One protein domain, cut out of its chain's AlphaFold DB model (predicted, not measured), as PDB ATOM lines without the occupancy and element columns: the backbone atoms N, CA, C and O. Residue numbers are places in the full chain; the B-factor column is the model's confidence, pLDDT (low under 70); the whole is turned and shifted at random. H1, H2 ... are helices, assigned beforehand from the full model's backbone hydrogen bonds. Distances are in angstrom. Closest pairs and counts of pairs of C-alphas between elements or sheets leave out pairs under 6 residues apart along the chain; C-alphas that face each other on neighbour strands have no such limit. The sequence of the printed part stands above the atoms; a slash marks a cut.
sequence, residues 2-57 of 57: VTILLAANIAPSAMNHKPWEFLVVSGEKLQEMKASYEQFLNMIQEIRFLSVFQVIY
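This is residues 2 to 57 of the 57 residues of the protein "Nitroreductase domain-containing protein" of Methanospirillum stamsii (UniProt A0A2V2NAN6). One long, straight helix, H2, sticks out as an arm and makes a V with a second, looser arm, in which the short helix H1 leads out to a loop and the chain folds back past H1. Nothing packs on H2 along residues 34 to 56, which stand free. The printed part has 56 residues with two named helices, H1 then H2, and no named strand. The class is all helix; the whole is extended, with a radius of gyration of the C-alphas of 19.6 A, and flat, spanning 56 by 32 by 13 A.

H2, residues 28 to 56, and H1, residues 2 to 10, are apart. Residues 11 to 17 of their link stand free. Every O i to N i+4 pair is within hydrogen-bond range in H1, and 24 of 25 in H2.

H2 is 42.9 A long, from C-alpha 28 at (135.044, 207.606, 205.854) to C-alpha 56 at (148.741, 190.565, 168.973). H1 begins with C-alpha 2 at (150.061, 209.536, 218.356) and is 12.5 A long.

The C-alphas farthest apart, of Met 15 and Tyr 57, are 56.3 A apart. The printed part has no cut. The 17-residue link is long. Residues 51 to 57 have pLDDT under 70.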
ATOM      1  N   VAL A   2     149.133 208.449 217.967       77.38
ATOM      2  CA  VAL A   2     150.061 209.536 218.356       77.38
ATOM      3  C   VAL A   2     151.524 209.082 218.494       77.38
ATOM      4  O   VAL A   2     152.419 209.749 217.990       77.38
ATOM      5  N   THR A   3     151.776 207.911 219.088       88.56
ATOM      6  CA  THR A   3     153.138 207.405 219.342       88.56
ATOM      7  C   THR A   3     153.942 207.119 218.068       88.56
ATOM      8  O   THR A   3     155.144 207.353 218.037       88.56
ATOM      9  N   ILE A   4     153.286 206.646 217.003       92.00
ATOM     10  CA  ILE A   4     153.956 206.281 215.744       92.00
ATOM     11  C   ILE A   4     154.355 207.537 214.965       92.00
ATOM     12  O   ILE A   4     155.490 207.641 214.509       92.00
ATOM     13  N   LEU A   5     153.450 208.515 214.862       91.94
ATOM     14  CA  LEU A   5     153.742 209.791 214.202       91.94
ATOM     15  C   LEU A   5     154.832 210.564 214.943       91.94
ATOM     16  O   LEU A   5     155.707 211.156 214.318       91.94
ATOM     17  N   LEU A   6     154.816 210.509 216.277       93.31
ATOM     18  CA  LEU A   6     155.857 211.115 217.096       93.31
ATOM     19  C   LEU A   6     157.224 210.477 216.821       93.31
ATOM     20  O   LEU A   6     158.189 211.196 216.583       93.31
ATOM     21  N   ALA A   7     157.299 209.144 216.802       93.62
ATOM     22  CA  ALA A   7     158.533 208.429 216.490       93.62
ATOM     23  C   ALA A   7     159.050 208.770 215.081       93.62
ATOM     24  O   ALA A   7     160.231 209.069 214.918       93.62
ATOM     25  N   ALA A   8     158.164 208.803 214.082       91.88
ATOM     26  CA  ALA A   8     158.519 209.162 212.711       91.88
ATOM     27  C   ALA A   8     159.025 210.611 212.599       91.88
ATOM     28  O   ALA A   8     159.990 210.878 211.891       91.88
ATOM     29  N   ASN A   9     158.438 211.546 213.347       93.38
ATOM     30  CA  ASN A   9     158.878 212.941 213.362       93.38
ATOM     31  C   ASN A   9     160.238 213.153 214.059       93.38
ATOM     32  O   ASN A   9     160.906 214.168 213.842       93.38
ATOM     33  N   ILE A  10     160.651 212.225 214.921       94.88
ATOM     34  CA  ILE A  10     161.953 212.260 215.606       94.88
ATOM     35  C   ILE A  10     163.063 211.661 214.724       94.88
ATOM     36  O   ILE A  10     164.241 211.841 215.031       94.88
ATOM     37  N   ALA A  11     162.715 211.006 213.612       94.81
ATOM     38  CA  ALA A  11     163.693 210.414 212.710       94.81
ATOM     39  C   ALA A  11     164.751 211.449 212.265       94.81
ATOM     40  O   ALA A  11     164.407 212.592 211.944       94.81
ATOM     41  N   PRO A  12     166.045 211.074 212.252       96.44
ATOM     42  CA  PRO A  12     167.104 211.979 211.836       96.44
ATOM     43  C   PRO A  12     167.012 212.269 210.334       96.44
ATOM     44  O   PRO A  12     166.657 211.406 209.533       96.44
ATOM     45  N   SER A  13     167.395 213.480 209.938       96.56
ATOM     46  CA  SER A  13     167.527 213.878 208.534       96.56
ATOM     47  C   SER A  13     168.756 214.757 208.335       96.56
ATOM     48  O   SER A  13     169.224 215.401 209.277       96.56
ATOM     49  N   ALA A  14     169.237 214.861 207.093       95.88
ATOM     50  CA  ALA A  14     170.291 215.807 206.736       95.88
ATOM     51  C   ALA A  14     169.925 217.225 207.207       95.88
ATOM     52  O   ALA A  14     168.800 217.677 206.986       95.88
ATOM     53  N   MET A  15     170.855 217.874 207.918       96.00
ATOM     54  CA  MET A  15     170.681 219.209 208.514       96.00
ATOM     55  C   MET A  15     169.405 219.365 209.368       96.00
ATOM     56  O   MET A  15     168.933 220.476 209.580       96.00
ATOM     57  N   ASN A  16     168.824 218.258 209.851       94.12
ATOM     58  CA  ASN A  16     167.528 218.239 210.529       94.12
ATOM     59  C   ASN A  16     166.395 218.931 209.730       94.12
ATOM     60  O   ASN A  16     165.454 219.460 210.316       94.12
ATOM     61  N   HIS A  17     166.479 218.933 208.394       95.75
ATOM     62  CA  HIS A  17     165.487 219.571 207.525       95.75
ATOM     63  C   HIS A  17     164.094 218.939 207.583       95.75
ATOM     64  O   HIS A  17     163.127 219.624 207.273       95.75
ATOM     65  N   LYS A  18     163.993 217.651 207.941       94.75
ATOM     66  CA  LYS A  18     162.739 216.883 208.020       94.75
ATOM     67  C   LYS A  18     161.805 217.162 206.832       94.75
ATOM     68  O   LYS A  18     160.708 217.674 207.030       94.75
ATOM     69  N   PRO A  19     162.224 216.853 205.590       95.75
ATOM     70  CA  PRO A  19     161.517 217.263 204.372       95.75
ATOM     71  C   PRO A  19     160.218 216.475 204.111       95.75
ATOM     72  O   PRO A  19     159.788 216.350 202.968       95.75
ATOM     73  N   TRP A  20     159.622 215.882 205.144       95.12
ATOM     74  CA  TRP A  20     158.429 215.051 205.061       95.12
ATOM     75  C   TRP A  20     157.222 215.762 205.664       95.12
ATOM     76  O   TRP A  20     157.321 216.475 206.661       95.12
ATOM     77  N   GLU A  21     156.057 215.479 205.095       95.25
ATOM     78  CA  GLU A  21     154.753 215.846 205.635       95.25
ATOM     79  C   GLU A  21     153.951 214.563 205.875       95.25
ATOM     80  O   GLU A  21     153.938 213.657 205.038       95.25
ATOM     81  N   PHE A  22     153.297 214.462 207.033       93.62
ATOM     82  CA  PHE A  22     152.476 213.303 207.367       93.62
ATOM     83  C   PHE A  22     151.006 213.599 207.081       93.62
ATOM     84  O   PHE A  22     150.338 214.267 207.869       93.62
ATOM     85  N   LEU A  23     150.480 213.040 205.992       93.62
ATOM     86  CA  LEU A  23     149.046 213.041 205.730       93.62
ATOM     87  C   LEU A  23     148.394 211.836 206.419       93.62
ATOM     88  O   LEU A  23     148.592 210.689 206.021       93.62
ATOM     89  N   VAL A  24     147.604 212.095 207.460       93.06
ATOM     90  CA  VAL A  24     146.891 211.055 208.212       93.06
ATOM     91  C   VAL A  24     145.427 211.068 207.802       93.06
ATOM     92  O   VAL A  24     144.675 211.962 208.182       93.06
ATOM     93  N   VAL A  25     145.015 210.056 207.045       93.50
ATOM     94  CA  VAL A  25     143.626 209.895 206.605       93.50
ATOM     95  C   VAL A  25     142.989 208.752 207.380       93.50
ATOM     96  O   VAL A  25     143.566 207.675 207.513       93.50
ATOM     97  N   SER A  26     141.797 208.987 207.920       94.00
ATOM     98  CA  SER A  26     141.066 207.996 208.710       94.00
ATOM     99  C   SER A  26     139.557 208.130 208.506       94.00
ATOM    100  O   SER A  26     139.090 209.098 207.904       94.00
ATOM    101  N   GLY A  27     138.801 207.140 208.987       95.44
ATOM    102  CA  GLY A  27     137.343 207.120 208.886       95.44
ATOM    103  C   GLY A  27     136.843 206.990 207.446       95.44
ATOM    104  O   GLY A  27     137.465 206.328 206.616       95.44
ATOM    105  N   GLU A  28     135.711 207.628 207.163       97.19
ATOM    106  CA  GLU A  28     135.044 207.606 205.854       97.19
ATOM    107  C   GLU A  28     135.968 208.057 204.718       97.19
ATOM    108  O   GLU A  28     136.035 207.413 203.671       97.19
ATOM    109  N   LYS A  29     136.804 209.073 204.969       96.44
ATOM    110  CA  LYS A  29     137.705 209.605 203.946       96.44
ATOM    111  C   LYS A  29     138.734 208.588 203.449       96.44
ATOM    112  O   LYS A  29     139.112 208.612 202.280       96.44
ATOM    113  N   LEU A  30     139.171 207.672 204.319       97.25
ATOM    114  CA  LEU A  30     140.080 206.593 203.930       97.25
ATOM    115  C   LEU A  30     139.396 205.616 202.962       97.25
ATOM    116  O   LEU A  30     140.031 205.145 202.020       97.25
ATOM    117  N   GLN A  31     138.108 205.338 203.175       97.75
ATOM    118  CA  GLN A  31     137.331 204.453 202.306       97.75
ATOM    119  C   GLN A  31     137.086 205.091 200.937       97.75
ATOM    120  O   GLN A  31     137.273 204.429 199.919       97.75
ATOM    121  N   GLU A  32     136.764 206.387 200.897       97.25
ATOM    122  CA  GLU A  32     136.652 207.136 199.637       97.25
ATOM    123  C   GLU A  32     137.959 207.105 198.836       97.25
ATOM    124  O   GLU A  32     137.954 206.826 197.637       97.25
ATOM    125  N   MET A  33     139.095 207.355 199.500       97.06
ATOM    126  CA  MET A  33     140.406 207.308 198.845       97.06
ATOM    127  C   MET A  33     140.732 205.911 198.323       97.06
ATOM    128  O   MET A  33     141.237 205.784 197.208       97.06
ATOM    129  N   LYS A  34     140.416 204.865 199.095       96.50
ATOM    130  CA  LYS A  34     140.587 203.479 198.654       96.50
ATOM    131  C   LYS A  34     139.766 203.199 197.392       96.50
ATOM    132  O   LYS A  34     140.329 202.721 196.412       96.50
ATOM    133  N   ALA A  35     138.477 203.536 197.396       97.44
ATOM    134  CA  ALA A  35     137.595 203.307 196.253       97.44
ATOM    135  C   ALA A  35     138.075 204.057 194.999       97.44
ATOM    136  O   ALA A  35     138.115 203.490 193.908       97.44
ATOM    137  N   SER A  36     138.505 205.312 195.159       97.31
ATOM    138  CA  SER A  36     139.074 206.101 194.061       97.31
ATOM    139  C   SER A  36     140.347 205.463 193.489       97.31
ATOM    140  O   SER A  36     140.512 205.389 192.271       97.31
ATOM    141  N   TYR A  37     141.229 204.952 194.351       96.19
ATOM    142  CA  TYR A  37     142.450 204.281 193.915       96.19
ATOM    143  C   TYR A  37     142.166 202.957 193.186       96.19
ATOM    144  O   TYR A  37     142.772 202.687 192.150       96.19
ATOM    145  N   GLU A  38     141.214 202.156 193.669       97.06
ATOM    146  CA  GLU A  38     140.794 200.908 193.011       97.06
ATOM    147  C   GLU A  38     140.219 201.164 191.609       97.06
ATOM    148  O   GLU A  38     140.572 200.460 190.663       97.06
ATOM    149  N   GLN A  39     139.407 202.212 191.439       96.38
ATOM    150  CA  GLN A  39     138.904 202.619 190.121       96.38
ATOM    151  C   GLN A  39     140.041 202.967 189.153       96.38
ATOM    152  O   GLN A  39     140.040 202.524 188.003       96.38
ATOM    153  N   PHE A  40     141.036 203.723 189.622       95.75
ATOM    154  CA  PHE A  40     142.205 204.070 188.820       95.75
ATOM    155  C   PHE A  40     143.020 202.833 188.409       95.75
ATOM    156  O   PHE A  40     143.455 202.732 187.259       95.75
ATOM    157  N   LEU A  41     143.201 201.871 189.318       94.56
ATOM    158  CA  LEU A  41     143.900 200.621 189.011       94.56
ATOM    159  C   LEU A  41     143.166 199.793 187.955       94.56
ATOM    160  O   LEU A  41     143.806 199.323 187.014       94.56
ATOM    161  N   ASN A  42     141.845 199.658 188.081       94.69
ATOM    162  CA  ASN A  42     141.036 198.928 187.106       94.69
ATOM    163  C   ASN A  42     141.140 199.571 185.717       94.69
ATOM    164  O   ASN A  42     141.420 198.878 184.742       94.69
ATOM    165  N   MET A  43     141.049 200.903 185.640       94.56
ATOM    166  CA  MET A  43     141.240 201.643 184.389       94.56
ATOM    167  C   MET A  43     142.616 201.361 183.759       94.56
ATOM    168  O   MET A  43     142.712 201.107 182.559       94.56
ATOM    169  N   ILE A  44     143.698 201.364 184.547       92.25
ATOM    170  CA  ILE A  44     145.038 201.037 184.031       92.25
ATOM    171  C   ILE A  44     145.105 199.596 183.520       92.25
ATOM    172  O   ILE A  44     145.748 199.345 182.498       92.25
ATOM    173  N   GLN A  45     144.499 198.643 184.228       89.50
ATOM    174  CA  GLN A  45     144.499 197.240 183.818       89.50
ATOM    175  C   GLN A  45     143.757 197.043 182.495       89.50
ATOM    176  O   GLN A  45     144.285 196.372 181.609       89.50
ATOM    177  N   GLU A  46     142.603 197.687 182.326       88.50
ATOM    178  CA  GLU A  46     141.855 197.683 181.067       88.50
ATOM    179  C   GLU A  46     142.670 198.295 179.922       88.50
ATOM    180  O   GLU A  46     142.795 197.684 178.861       88.50
ATOM    181  N   ILE A  47     143.316 199.446 180.142       85.69
ATOM    182  CA  ILE A  47     144.185 200.079 179.134       85.69
ATOM    183  C   ILE A  47     145.351 199.158 178.755       85.69
ATOM    184  O   ILE A  47     145.653 198.997 177.570       85.69
ATOM    185  N   ARG A  48     146.009 198.526 179.736       78.62
ATOM    186  CA  ARG A  48     147.103 197.579 179.466       78.62
ATOM    187  C   ARG A  48     146.611 196.383 178.663       78.62
ATOM    188  O   ARG A  48     147.274 196.008 177.700       78.62
ATOM    189  N   PHE A  49     145.459 195.822 179.012       77.75
ATOM    190  CA  PHE A  49     144.858 194.720 178.269       77.75
ATOM    191  C   PHE A  49     144.581 195.128 176.817       77.75
ATOM    192  O   PHE A  49     145.067 194.475 175.901       77.75
ATOM    193  N   LEU A  50     143.931 196.271 176.590       73.38
ATOM    194  CA  LEU A  50     143.665 196.788 175.244       73.38
ATOM    195  C   LEU A  50     144.951 197.039 174.440       73.38
ATOM    196  O   LEU A  50     145.017 196.670 173.269       73.38
ATOM    197  N   SER A  51     145.997 197.586 175.068       68.81
ATOM    198  CA  SER A  51     147.291 197.805 174.404       68.81
ATOM    199  C   SER A  51     147.994 196.505 174.007       68.81
ATOM    200  O   SER A  51     148.627 196.451 172.958       68.81
ATOM    201  N   VAL A  52     147.862 195.442 174.804       68.25
ATOM    202  CA  VAL A  52     148.434 194.126 174.483       68.25
ATOM    203  C   VAL A  52     147.632 193.457 173.367       68.25
ATOM    204  O   VAL A  52     148.222 192.881 172.458       68.25
ATOM    205  N   PHE A  53     146.303 193.583 173.376       62.84
ATOM    206  CA  PHE A  53     145.452 193.055 172.307       62.84
ATOM    207  C   PHE A  53     145.738 193.714 170.952       62.84
ATOM    208  O   PHE A  53     145.812 193.009 169.954       62.84
ATOM    209  N   GLN A  54     145.987 195.026 170.901       60.53
ATOM    210  CA  GLN A  54     146.345 195.722 169.655       60.53
ATOM    211  C   GLN A  54     147.710 195.328 169.067       60.53
ATOM    212  O   GLN A  54     147.985 195.649 167.919       60.53
ATOM    213  N   VAL A  55     148.586 194.684 169.843       62.44
ATOM    214  CA  VAL A  55     149.902 194.219 169.365       62.44
ATOM    215  C   VAL A  55     149.836 192.783 168.837       62.44
ATOM    216  O   VAL A  55     150.671 192.385 168.028       62.44
ATOM    217  N   ILE A  56     148.871 191.992 169.309       62.69
ATOM    218  CA  ILE A  56     148.741 190.565 168.973       62.69
ATOM    219  C   ILE A  56     147.816 190.345 167.758       62.69
ATOM    220  O   ILE A  56     147.873 189.277 167.149       62.69
ATOM    221  N   TYR A  57     147.011 191.343 167.384       51.66
ATOM    222  CA  TYR A  57     146.090 191.308 166.244       51.66
ATOM    223  C   TYR A  57     146.443 192.332 165.167       51.66
ATOM    224  O   TYR A  57     146.839 193.459 165.533       51.66
TER     225      TYR A  57